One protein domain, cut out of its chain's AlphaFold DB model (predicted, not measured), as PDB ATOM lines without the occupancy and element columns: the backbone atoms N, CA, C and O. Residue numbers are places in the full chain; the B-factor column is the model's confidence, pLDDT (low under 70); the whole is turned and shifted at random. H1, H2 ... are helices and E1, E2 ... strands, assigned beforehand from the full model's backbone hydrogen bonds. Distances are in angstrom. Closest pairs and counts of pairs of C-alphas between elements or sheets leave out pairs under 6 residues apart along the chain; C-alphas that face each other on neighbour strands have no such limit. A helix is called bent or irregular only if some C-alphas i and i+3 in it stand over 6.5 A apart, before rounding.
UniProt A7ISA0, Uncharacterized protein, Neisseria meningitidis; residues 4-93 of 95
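What this domain is: This is residues 4 to 93 of the 95 residues of an uncharacterized protein of Neisseria meningitidis (UniProt A7ISA0). One twisted sheet of five strands is folded back on itself at E4, with E1 and E5 partly facing E3 and E2, while H1 packs on one face and H2 on the opposite face. E2 and E3 form a long hairpin whose end, residues 50 to 59, bends round until Ile 56 reaches E1. The 90 printed residues hold, in order, H1, E1, H2, E2, E3, E4 and E5; the sheet runs E1, E5, E4, E3, E2, with neighbours antiparallel throughout, and the class is mixed, helices and strands. The whole is compact, with a radius of gyration of the C-alphas of 12.0 A and spans of 35 by 30 by 23 A.

How they stand to each other: H1, residues 4 to 16, is on the sheet made by E1, residues 17 to 23, E5, residues 85 to 92, E4, residues 75 to 82, E3, residues 56 to 68, and E2, residues 38 to 53. The closest C-alphas of H1 and E5 are those of Asn 16 and Asp 92, 5.4 A apart; for H1 and E2 they are those of Glu 10 and Phe 53, 7.0 A. E1, an edge strand, is antiparallel to E5 at 179 degrees, with N 18 and O 90 within hydrogen-bond range at 2.8 A. H2, residues 29 to 36, is on the sheet on the face opposite H1, with a height over the sheet of 7.8 A; it lies over none of the strands, but only just, with 2 C-alphas falling on E1. The closest C-alphas of H2 and E3 are those of Ile 34 and Ser 68, 7.0 A. E2, E3, E4 and E5 form a meander, each strand the antiparallel neighbour of the one before. Across the hairpin E2 and E3, N 39 and O 67 are 2.8 A apart and N 53 and O 56 are 2.9 A apart; E2 bends by 140 degrees at residue 50 and E3 by 125 degrees at residue 59. The hairpin E3 and E4 has N 64 and O 77 at 2.8 A, and the hairpin E4 and E5 has N 78 and O 89 at 2.8 A. In this folded sheet, one sheet bent back into two leaves, E1 and E5 face E3 and E2, with E4 as the hinge; the closest C-alphas of E1 and E3 are those of Gly 21 and Ile 56, 4.9 A. H1 and H2 are apart. In H1 and H2 every O i to N i+4 pair is within hydrogen-bond range.

Where its parts are: H1 begins at C-alpha 4, (169.798, 142.972, 197.104), and is 17.9 A long. E1 measures 14.6 A, H2 10.3 A, E2 20.4 A, E3 22.0 A and E4 21.5 A. E5 is 23.5 A long and ends at C-alpha 92, (185.588, 142.649, 205.613).

The domain as a whole: The C-alphas farthest apart are those of Asn 49 and Cys 70, 34.6 A. The printed part has no cut and no long link. Its mean pLDDT is 95.7, and no printed residue is under 70.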
ATOM      1  N   ILE A   4     168.617 143.588 197.735       93.00
ATOM      2  CA  ILE A   4     169.798 142.972 197.104       93.00
ATOM      3  C   ILE A   4     171.044 143.225 197.957       93.00
ATOM      4  O   ILE A   4     171.800 142.294 198.209       93.00
ATOM      5  N   LEU A   5     171.228 144.459 198.431       91.44
ATOM      6  CA  LEU A   5     172.361 144.828 199.274       91.44
ATOM      7  C   LEU A   5     172.291 144.121 200.633       91.44
ATOM      8  O   LEU A   5     173.299 143.580 201.065       91.44
ATOM      9  N   GLU A   6     171.102 144.027 201.243       94.12
ATOM     10  CA  GLU A   6     170.893 143.262 202.488       94.12
ATOM     11  C   GLU A   6     171.433 141.829 202.351       94.12
ATOM     12  O   GLU A   6     172.267 141.395 203.143       94.12
ATOM     13  N   LYS A   7     171.044 141.128 201.277       94.56
ATOM     14  CA  LYS A   7     171.493 139.754 201.008       94.56
ATOM     15  C   LYS A   7     172.995 139.645 200.759       94.56
ATOM     16  O   LYS A   7     173.599 138.661 201.171       94.56
ATOM     17  N   LEU A   8     173.590 140.616 200.065       94.69
ATOM     18  CA  LEU A   8     175.037 140.639 199.829       94.69
ATOM     19  C   LEU A   8     175.805 140.816 201.144       94.69
ATOM     20  O   LEU A   8     176.801 140.131 201.359       94.69
ATOM     21  N   ILE A   9     175.311 141.671 202.043       96.00
ATOM     22  CA  ILE A   9     175.903 141.869 203.369       96.00
ATOM     23  C   ILE A   9     175.791 140.585 204.205       96.00
ATOM     24  O   ILE A   9     176.778 140.172 204.806       96.00
ATOM     25  N   GLU A  10     174.646 139.897 204.202       96.12
ATOM     26  CA  GLU A  10     174.500 138.615 204.916       96.12
ATOM     27  C   GLU A  10     175.424 137.517 204.366       96.12
ATOM     28  O   GLU A  10     176.006 136.734 205.126       96.12
ATOM     29  N   GLN A  11     175.603 137.471 203.043       95.44
ATOM     30  CA  GLN A  11     176.550 136.558 202.402       95.44
ATOM     31  C   GLN A  11     177.992 136.873 202.810       95.44
ATOM     32  O   GLN A  11     178.725 135.964 203.201       95.44
ATOM     33  N   ALA A  12     178.388 138.148 202.783       95.69
ATOM     34  CA  ALA A  12     179.708 138.584 203.228       95.69
ATOM     35  C   ALA A  12     179.926 138.295 204.721       95.69
ATOM     36  O   ALA A  12     180.976 137.787 205.101       95.69
ATOM     37  N   CYS A  13     178.912 138.508 205.563       96.56
ATOM     38  CA  CYS A  13     178.951 138.178 206.986       96.56
ATOM     39  C   CYS A  13     179.256 136.694 207.237       96.56
ATOM     40  O   CYS A  13     179.932 136.353 208.204       96.56
ATOM     41  N   THR A  14     178.753 135.802 206.383       93.94
ATOM     42  CA  THR A  14     178.962 134.355 206.537       93.94
ATOM     43  C   THR A  14     180.410 133.950 206.252       93.94
ATOM     44  O   THR A  14     180.916 133.021 206.876       93.94
ATOM     45  N   ASN A  15     181.083 134.646 205.333       91.62
ATOM     46  CA  ASN A  15     182.401 134.244 204.834       91.62
ATOM     47  C   ASN A  15     183.555 135.073 205.414       91.62
ATOM     48  O   ASN A  15     184.647 134.545 205.609       91.62
ATOM     49  N   ASN A  16     183.307 136.352 205.698       95.25
ATOM     50  CA  ASN A  16     184.347 137.356 205.906       95.25
ATOM     51  C   ASN A  16     184.150 138.181 207.194       95.25
ATOM     52  O   ASN A  16     184.736 139.257 207.341       95.25
ATOM     53  N   ALA A  17     183.303 137.732 208.127       96.44
ATOM     54  CA  ALA A  17     183.160 138.423 209.405       96.44
ATOM     55  C   ALA A  17     184.460 138.334 210.221       96.44
ATOM     56  O   ALA A  17     184.960 137.243 210.490       96.44
ATOM     57  N   LEU A  18     184.964 139.489 210.660       96.19
ATOM     58  CA  LEU A  18     186.043 139.574 211.647       96.19
ATOM     59  C   LEU A  18     185.516 139.175 213.030       96.19
ATOM     60  O   LEU A  18     186.173 138.451 213.770       96.19
ATOM     61  N   PHE A  19     184.282 139.583 213.334       97.31
ATOM     62  CA  PHE A  19     183.468 139.053 214.424       97.31
ATOM     63  C   PHE A  19     181.982 139.219 214.093       97.31
ATOM     64  O   PHE A  19     181.598 140.131 213.362       97.31
ATOM     65  N   CYS A  20     181.132 138.342 214.632       97.75
ATOM     66  CA  CYS A  20     179.714 138.270 214.279       97.75
ATOM     67  C   CYS A  20     178.830 138.136 215.523       97.75
ATOM     68  O   CYS A  20     179.016 137.222 216.327       97.75
ATOM     69  N   GLY A  21     177.866 139.046 215.672       97.25
ATOM     70  CA  GLY A  21     176.796 138.983 216.666       97.25
ATOM     71  C   GLY A  21     177.250 139.096 218.120       97.25
ATOM     72  O   GLY A  21     176.532 138.649 219.013       97.25
ATOM     73  N   LYS A  22     178.434 139.659 218.381       98.19
ATOM     74  CA  LYS A  22     178.996 139.739 219.735       98.19
ATOM     75  C   LYS A  22     178.453 140.936 220.494       98.19
ATOM     76  O   LYS A  22     178.245 142.001 219.916       98.19
ATOM     77  N   LEU A  23     178.263 140.788 221.803       97.38
ATOM     78  CA  LEU A  23     178.038 141.943 222.666       97.38
ATOM     79  C   LEU A  23     179.327 142.758 222.769       97.38
ATOM     80  O   LEU A  23     180.419 142.193 222.750       97.38
ATOM     81  N   LEU A  24     179.204 144.074 222.945       95.06
ATOM     82  CA  LEU A  24     180.365 144.956 223.131       95.06
ATOM     83  C   LEU A  24     181.293 144.478 224.264       95.06
ATOM     84  O   LEU A  24     182.507 144.622 224.178       95.06
ATOM     85  N   THR A  25     180.714 143.899 225.318       95.12
ATOM     86  CA  THR A  25     181.428 143.364 226.487       95.12
ATOM     87  C   THR A  25     182.162 142.055 226.223       95.12
ATOM     88  O   THR A  25     183.022 141.683 227.014       95.12
ATOM     89  N   ASP A  26     181.815 141.363 225.138       97.31
ATOM     90  CA  ASP A  26     182.297 140.017 224.825       97.31
ATOM     91  C   ASP A  26     183.380 140.038 223.736       97.31
ATOM     92  O   ASP A  26     183.876 138.983 223.325       97.31
ATOM     93  N   LEU A  27     183.740 141.229 223.246       97.12
ATOM     94  CA  LEU A  27     184.840 141.398 222.306       97.12
ATOM     95  C   LEU A  27     186.167 141.045 222.977       97.12
ATOM     96  O   LEU A  27     186.444 141.428 224.117       97.12
ATOM     97  N   THR A  28     187.012 140.326 222.246       97.69
ATOM     98  CA  THR A  28     188.406 140.137 222.643       97.69
ATOM     99  C   THR A  28     189.159 141.462 222.538       97.69
ATOM    100  O   THR A  28     188.685 142.432 221.946       97.69
ATOM    101  N   LYS A  29     190.370 141.508 223.100       96.31
ATOM    102  CA  LYS A  29     191.229 142.687 222.973       96.31
ATOM    103  C   LYS A  29     191.510 143.023 221.503       96.31
ATOM    104  O   LYS A  29     191.323 144.166 221.114       96.31
ATOM    105  N   ASP A  30     191.881 142.029 220.700       94.88
ATOM    106  CA  ASP A  30     192.212 142.236 219.286       94.88
ATOM    107  C   ASP A  30     190.990 142.729 218.488       94.88
ATOM    108  O   ASP A  30     191.101 143.630 217.664       94.88
ATOM    109  N   GLU A  31     189.796 142.198 218.777       96.25
ATOM    110  CA  GLU A  31     188.543 142.663 218.162       96.25
ATOM    111  C   GLU A  31     188.212 144.108 218.554       96.25
ATOM    112  O   GLU A  31     187.765 144.891 217.716       96.25
ATOM    113  N   MET A  32     188.449 144.474 219.818       96.44
ATOM    114  CA  MET A  32     188.267 145.840 220.307       96.44
ATOM    115  C   MET A  32     189.279 146.811 219.687       96.44
ATOM    116  O   MET A  32     188.909 147.940 219.372       96.44
ATOM    117  N   ASP A  33     190.529 146.391 219.488       94.94
ATOM    118  CA  ASP A  33     191.571 147.203 218.853       94.94
ATOM    119  C   ASP A  33     191.216 147.475 217.377       94.94
ATOM    120  O   ASP A  33     191.288 148.620 216.921       94.94
ATOM    121  N   ILE A  34     190.726 146.462 216.646       94.50
ATOM    122  CA  ILE A  34     190.199 146.637 215.282       94.50
ATOM    123  C   ILE A  34     189.000 147.594 215.297       94.50
ATOM    124  O   ILE A  34     189.004 148.585 214.567       94.50
ATOM    125  N   LEU A  35     188.003 147.353 216.157       96.19
ATOM    126  CA  LEU A  35     186.813 148.204 216.268       96.19
ATOM    127  C   LEU A  35     187.165 149.663 216.596       96.19
ATOM    128  O   LEU A  35     186.595 150.578 216.014       96.19
ATOM    129  N   SER A  36     188.113 149.891 217.506       95.75
ATOM    130  CA  SER A  36     188.505 151.239 217.944       95.75
ATOM    131  C   SER A  36     189.208 152.047 216.854       95.75
ATOM    132  O   SER A  36     189.256 153.270 216.935       95.75
ATOM    133  N   SER A  37     189.744 151.365 215.844       95.75
ATOM    134  CA  SER A  37     190.405 151.973 214.685       95.75
ATOM    135  C   SER A  37     189.506 152.116 213.458       95.75
ATOM    136  O   SER A  37     189.983 152.488 212.388       95.75
ATOM    137  N   PHE A  38     188.227 151.750 213.576       97.44
ATOM    138  CA  PHE A  38     187.266 151.861 212.487       97.44
ATOM    139  C   PHE A  38     186.837 153.320 212.284       97.44
ATOM    140  O   PHE A  38     186.428 154.010 213.220       97.44
ATOM    141  N   HIS A  39     186.870 153.767 211.032       96.50
ATOM    142  CA  HIS A  39     186.453 155.093 210.598       96.50
ATOM    143  C   HIS A  39     185.267 154.979 209.642       96.50
ATOM    144  O   HIS A  39     185.426 154.656 208.462       96.50
ATOM    145  N   ALA A  40     184.074 155.277 210.156       97.50
ATOM    146  CA  ALA A  40     182.861 155.344 209.351       97.50
ATOM    147  C   ALA A  40     182.940 156.487 208.323       97.50
ATOM    148  O   ALA A  40     183.334 157.609 208.651       97.50
ATOM    149  N   ILE A  41     182.526 156.202 207.089       97.88
ATOM    150  CA  ILE A  41     182.439 157.162 205.978       97.88
ATOM    151  C   ILE A  41     180.999 157.377 205.504       97.88
ATOM    152  O   ILE A  41     180.686 158.448 204.991       97.88
ATOM    153  N   ASP A  42     180.135 156.376 205.678       97.75
ATOM    154  CA  ASP A  42     178.720 156.428 205.315       97.75
ATOM    155  C   ASP A  42     177.897 155.553 206.266       97.75
ATOM    156  O   ASP A  42     178.430 154.651 206.918       97.75
ATOM    157  N   VAL A  43     176.597 155.825 206.355       97.56
ATOM    158  CA  VAL A  43     175.682 155.120 207.250       97.56
ATOM    159  C   VAL A  43     174.315 154.906 206.602       97.56
ATOM    160  O   VAL A  43     173.712 155.826 206.055       97.56
ATOM    161  N   ASP A  44     173.788 153.691 206.720       96.88
ATOM    162  CA  ASP A  44     172.403 153.351 206.378       96.88
ATOM    163  C   ASP A  44     171.749 152.620 207.564       96.88
ATOM    164  O   ASP A  44     172.390 152.241 208.551       96.88
ATOM    165  N   MET A  45     170.437 152.436 207.483       96.06
ATOM    166  CA  MET A  45     169.642 151.749 208.484       96.06
ATOM    167  C   MET A  45     168.746 150.704 207.828       96.06
ATOM    168  O   MET A  45     168.137 150.934 206.778       96.06
ATOM    169  N   ILE A  46     168.621 149.558 208.491       95.12
ATOM    170  CA  ILE A  46     167.625 148.540 208.161       95.12
ATOM    171  C   ILE A  46     166.671 148.402 209.339       95.12
ATOM    172  O   ILE A  46     167.087 148.398 210.499       95.12
ATOM    173  N   VAL A  47     165.386 148.262 209.018       95.88
ATOM    174  CA  VAL A  47     164.352 147.881 209.975       95.88
ATOM    175  C   VAL A  47     163.826 146.503 209.593       95.88
ATOM    176  O   VAL A  47     163.301 146.321 208.493       95.88
ATOM    177  N   LEU A  48     163.975 145.543 210.499       93.56
ATOM    178  CA  LEU A  48     163.354 144.221 210.444       93.56
ATOM    179  C   LEU A  48     162.414 144.090 211.654       93.56
ATOM    180  O   LEU A  48     162.509 144.871 212.587       93.56
ATOM    181  N   ASN A  49     161.466 143.156 211.648       94.00
ATOM    182  CA  ASN A  49     160.546 142.988 212.782       94.00
ATOM    183  C   ASN A  49     161.006 141.803 213.636       94.00
ATOM    184  O   ASN A  49     160.664 140.666 213.316       94.00
ATOM    185  N   ASP A  50     161.771 142.078 214.695       94.00
ATOM    186  CA  ASP A  50     162.345 141.101 215.629       94.00
ATOM    187  C   ASP A  50     163.039 139.916 214.927       94.00
ATOM    188  O   ASP A  50     162.880 138.747 215.304       94.00
ATOM    189  N   ASP A  51     163.810 140.232 213.884       96.62
ATOM    190  CA  ASP A  51     164.436 139.260 212.984       96.62
ATOM    191  C   ASP A  51     165.965 139.285 213.096       96.62
ATOM    192  O   ASP A  51     166.551 140.157 213.744       96.62
ATOM    193  N   TYR A  52     166.613 138.297 212.484       96.75
ATOM    194  CA  TYR A  52     168.061 138.194 212.424       96.75
ATOM    195  C   TYR A  52     168.633 138.953 211.230       96.75
ATOM    196  O   TYR A  52     168.169 138.809 210.104       96.75
ATOM    197  N   PHE A  53     169.711 139.690 211.478       97.62
ATOM    198  CA  PHE A  53     170.581 140.237 210.447       97.62
ATOM    199  C   PHE A  53     172.028 140.143 210.920       97.62
ATOM    200  O   PHE A  53     172.372 140.628 212.000       97.62
ATOM    201  N   CYS A  54     172.871 139.473 210.130       97.44
ATOM    202  CA  CYS A  54     174.305 139.316 210.404       97.44
ATOM    203  C   CYS A  54     174.617 138.859 211.844       97.44
ATOM    204  O   CYS A  54     175.453 139.440 212.532       97.44
ATOM    205  N   GLY A  55     173.893 137.840 212.323       96.62
ATOM    206  CA  GLY A  55     174.081 137.243 213.652       96.62
ATOM    207  C   GLY A  55     173.400 137.975 214.813       96.62
ATOM    208  O   GLY A  55     173.388 137.454 215.926       96.62
ATOM    209  N   ILE A  56     172.784 139.137 214.579       97.88
ATOM    210  CA  ILE A  56     172.097 139.918 215.612       97.88
ATOM    211  C   ILE A  56     170.585 139.823 215.405       97.88
ATOM    212  O   ILE A  56     170.104 140.047 214.301       97.88
ATOM    213  N   ARG A  57     169.826 139.544 216.471       97.38
ATOM    214  CA  ARG A  57     168.357 139.651 216.460       97.38
ATOM    215  C   ARG A  57     167.908 140.984 217.043       97.38
ATOM    216  O   ARG A  57     168.185 141.231 218.221       97.38
ATOM    217  N   ALA A  58     167.232 141.810 216.255       97.50
ATOM    218  CA  ALA A  58     166.735 143.120 216.669       97.50
ATOM    219  C   ALA A  58     165.695 143.665 215.676       97.50
ATOM    220  O   ALA A  58     165.450 143.071 214.628       97.50
ATOM    221  N   ASP A  59     165.120 144.823 216.006       96.81
ATOM    222  CA  ASP A  59     164.241 145.548 215.087       96.81
ATOM    223  C   ASP A  59     165.004 146.532 214.187       96.81
ATOM    224  O   ASP A  59     164.723 146.671 213.003       96.81
ATOM    225  N   HIS A  60     165.982 147.244 214.750       97.00
ATOM    226  CA  HIS A  60     166.681 148.335 214.070       97.00
ATOM    227  C   HIS A  60     168.182 148.066 214.042       97.00
ATOM    228  O   HIS A  60     168.796 147.860 215.095       97.00
ATOM    229  N   PHE A  61     168.760 148.128 212.846       98.25
ATOM    230  CA  PHE A  61     170.174 147.893 212.579       98.25
ATOM    231  C   PHE A  61     170.781 149.140 211.954       98.25
ATOM    232  O   PHE A  61     170.267 149.647 210.958       98.25
ATOM    233  N   VAL A  62     171.876 149.617 212.535       98.06
ATOM    234  CA  VAL A  62     172.719 150.663 211.950       98.06
ATOM    235  C   VAL A  62     173.844 149.976 211.196       98.06
ATOM    236  O   VAL A  62     174.457 149.056 211.737       98.06
ATOM    237  N   ILE A  63     174.086 150.404 209.962       98.25
ATOM    238  CA  ILE A  63     175.116 149.860 209.081       98.25
ATOM    239  C   ILE A  63     176.049 150.997 208.714       98.25
ATOM    240  O   ILE A  63     175.648 151.926 208.021       98.25
ATOM    241  N   GLU A  64     177.278 150.914 209.190       98.31
ATOM    242  CA  GLU A  64     178.329 151.890 208.956       98.31
ATOM    243  C   GLU A  64     179.322 151.287 207.963       98.31
ATOM    244  O   GLU A  64     179.872 150.211 208.192       98.31
ATOM    245  N   PHE A  65     179.541 151.977 206.852       97.38
ATOM    246  CA  PHE A  65     180.568 151.631 205.873       97.38
ATOM    247  C   PHE A  65     181.825 152.420 206.212       97.38
ATOM    248  O   PHE A  65     181.725 153.581 206.611       97.38
ATOM    249  N   GLY A  66     183.002 151.825 206.061       96.88
ATOM    250  CA  GLY A  66     184.239 152.476 206.465       96.88
ATOM    251  C   GLY A  66     185.489 151.675 206.159       96.88
ATOM    252  O   GLY A  66     185.477 150.711 205.400       96.88
ATOM    253  N   TRP A  67     186.572 152.108 206.781       95.31
ATOM    254  CA  TRP A  67     187.890 151.483 206.727       95.31
ATOM    255  C   TRP A  67     188.489 151.467 208.140       95.31
ATOM    256  O   TRP A  67     187.938 152.080 209.056       95.31
ATOM    257  N   SER A  68     189.594 150.754 208.343       92.12
ATOM    258  CA  SER A  68     190.298 150.694 209.629       92.12
ATOM    259  C   SER A  68     191.773 151.046 209.464       92.12
ATOM    260  O   SER A  68     192.394 150.664 208.476       92.12
ATOM    261  N   GLU A  69     192.354 151.745 210.444       90.69
ATOM    262  CA  GLU A  69     193.807 151.989 210.485       90.69
ATOM    263  C   GLU A  69     194.613 150.702 210.750       90.69
ATOM    264  O   GLU A  69     195.772 150.599 210.353       90.69
ATOM    265  N   CYS A  70     194.005 149.721 211.425       88.25
ATOM    266  CA  CYS A  70     194.647 148.486 211.886       88.25
ATOM    267  C   CYS A  70     194.408 147.278 210.974       88.25
ATOM    268  O   CYS A  70     195.060 146.248 211.144       88.25
ATOM    269  N   HIS A  71     193.437 147.363 210.063       89.00
ATOM    270  CA  HIS A  71     193.014 146.266 209.196       89.00
ATOM    271  C   HIS A  71     192.819 146.789 207.776       89.00
ATOM    272  O   HIS A  71     191.890 147.551 207.511       89.00
ATOM    273  N   GLU A  72     193.690 146.370 206.857       86.06
ATOM    274  CA  GLU A  72     193.567 146.728 205.443       86.06
ATOM    275  C   GLU A  72     192.312 146.070 204.843       86.06
ATOM    276  O   GLU A  72     192.270 144.851 204.669       86.06
ATOM    277  N   GLY A  73     191.287 146.874 204.539       87.00
ATOM    278  CA  GLY A  73     190.080 146.404 203.862       87.00
ATOM    279  C   GLY A  73     188.895 147.380 203.855       87.00
ATOM    280  O   GLY A  73     188.797 148.297 204.671       87.00
ATOM    281  N   ASP A  74     187.995 147.097 202.914       93.75
ATOM    282  CA  ASP A  74     186.565 147.415 202.858       93.75
ATOM    283  C   ASP A  74     185.803 146.975 204.108       93.75
ATOM    284  O   ASP A  74     185.542 145.780 204.202       93.75
ATOM    285  N   LEU A  75     185.426 147.839 205.057       97.25
ATOM    286  CA  LEU A  75     184.743 147.392 206.280       97.25
ATOM    287  C   LEU A  75     183.275 147.822 206.361       97.25
ATOM    288  O   LEU A  75     182.907 148.952 206.039       97.25
ATOM    289  N   ILE A  76     182.440 146.914 206.875       98.06
ATOM    290  CA  ILE A  76     181.062 147.193 207.294       98.06
ATOM    291  C   ILE A  76     180.910 146.851 208.775       98.06
ATOM    292  O   ILE A  76     181.062 145.688 209.159       98.06
ATOM    293  N   LEU A  77     180.549 147.842 209.589       98.38
ATOM    294  CA  LEU A  77     180.166 147.673 210.986       98.38
ATOM    295  C   LEU A  77     178.643 147.723 211.119       98.38
ATOM    296  O   LEU A  77     177.990 148.689 210.738       98.38
ATOM    297  N   ILE A  78     178.065 146.668 211.679       98.50
ATOM    298  CA  ILE A  78     176.632 146.549 211.929       98.50
ATOM    299  C   ILE A  78     176.424 146.575 213.429       98.50
ATOM    300  O   ILE A  78     177.012 145.768 214.150       98.50
ATOM    301  N   THR A  79     175.550 147.459 213.906       98.25
ATOM    302  CA  THR A  79     175.190 147.502 215.323       98.25
ATOM    303  C   THR A  79     173.686 147.500 215.536       98.25
ATOM    304  O   THR A  79     172.914 148.103 214.792       98.25
ATOM    305  N   ALA A  80     173.259 146.835 216.603       98.25
ATOM    306  CA  ALA A  80     171.858 146.763 216.991       98.25
ATOM    307  C   ALA A  80     171.722 146.571 218.506       98.25
ATOM    308  O   ALA A  80     172.640 146.113 219.190       98.25
ATOM    309  N   ASN A  81     170.564 146.944 219.048       96.69
ATOM    310  CA  ASN A  81     170.235 146.657 220.440       96.69
ATOM    311  C   ASN A  81     169.609 145.261 220.543       96.69
ATOM    312  O   ASN A  81     168.424 145.087 220.267       96.69
ATOM    313  N   HIS A  82     170.393 144.281 220.978       92.56
ATOM    314  CA  HIS A  82     169.927 142.930 221.248       92.56
ATOM    315  C   HIS A  82     169.484 142.815 222.710       92.56
ATOM    316  O   HIS A  82     170.310 142.703 223.615       92.56
ATOM    317  N   LYS A  83     168.167 142.864 222.957       88.56
ATOM    318  CA  LYS A  83     167.559 142.652 224.290       88.56
ATOM    319  C   LYS A  83     168.172 143.510 225.413       88.56
ATOM    320  O   LYS A  83     168.334 143.050 226.539       88.56
ATOM    321  N   GLY A  84     168.498 144.767 225.108       90.62
ATOM    322  CA  GLY A  84     169.062 145.717 226.076       90.62
ATOM    323  C   GLY A  84     170.591 145.730 226.145       90.62
ATOM    324  O   GLY A  84     171.147 146.421 226.992       90.62
ATOM    325  N   SER A  85     171.279 144.990 225.274       94.88
ATOM    326  CA  SER A  85     172.733 145.048 225.118       94.88
ATOM    327  C   SER A  85     173.109 145.399 223.680       94.88
ATOM    328  O   SER A  85     172.465 144.962 222.727       94.88
ATOM    329  N   ARG A  86     174.160 146.208 223.511       96.38
ATOM    330  CA  ARG A  86     174.670 146.571 222.184       96.38
ATOM    331  C   ARG A  86     175.428 145.381 221.600       96.38
ATOM    332  O   ARG A  86     176.453 144.984 222.153       96.38
ATOM    333  N   ALA A  87     174.910 144.841 220.503       98.00
ATOM    334  CA  ALA A  87     175.547 143.791 219.724       98.00
ATOM    335  C   ALA A  87     176.148 144.373 218.440       98.00
ATOM    336  O   ALA A  87     175.624 145.357 217.902       98.00
ATOM    337  N   LEU A  88     177.246 143.771 217.987       98.38
ATOM    338  CA  LEU A  88     178.051 144.238 216.870       98.38
ATOM    339  C   LEU A  88     178.486 143.075 215.971       98.38
ATOM    340  O   LEU A  88     178.802 141.980 216.444       98.38
ATOM    341  N   THR A  89     178.561 143.364 214.677       98.56
ATOM    342  CA  THR A  89     179.158 142.510 213.649       98.56
ATOM    343  C   THR A  89     180.044 143.375 212.769       98.56
ATOM    344  O   THR A  89     179.586 144.409 212.293       98.56
ATOM    345  N   LEU A  90     181.291 142.966 212.545       98.12
ATOM    346  CA  LEU A  90     182.229 143.657 211.662       98.12
ATOM    347  C   LEU A  90     182.642 142.715 210.532       98.12
ATOM    348  O   LEU A  90     183.055 141.581 210.783       98.12
ATOM    349  N   ILE A  91     182.513 143.182 209.295       97.88
ATOM    350  CA  ILE A  91     182.696 142.386 208.079       97.88
ATOM    351  C   ILE A  91     183.748 143.050 207.204       97.88
ATOM    352  O   ILE A  91     183.694 144.259 206.998       97.88
ATOM    353  N   ASP A  92     184.654 142.244 206.659       96.19
ATOM    354  CA  ASP A  92     185.588 142.649 205.613       96.19
ATOM    355  C   ASP A  92     185.014 142.294 204.230       96.19
ATOM    356  O   ASP A  92     184.887 141.126 203.864       96.19
ATOM    357  N   ILE A  93     184.615 143.301 203.461       93.75
ATOM    358  CA  ILE A  93     184.027 143.161 202.121       93.75
ATOM    359  C   ILE A  93     185.051 143.321 200.991       93.75
ATOM    360  O   ILE A  93     184.669 143.294 199.824       93.75
TER     361      ILE A  93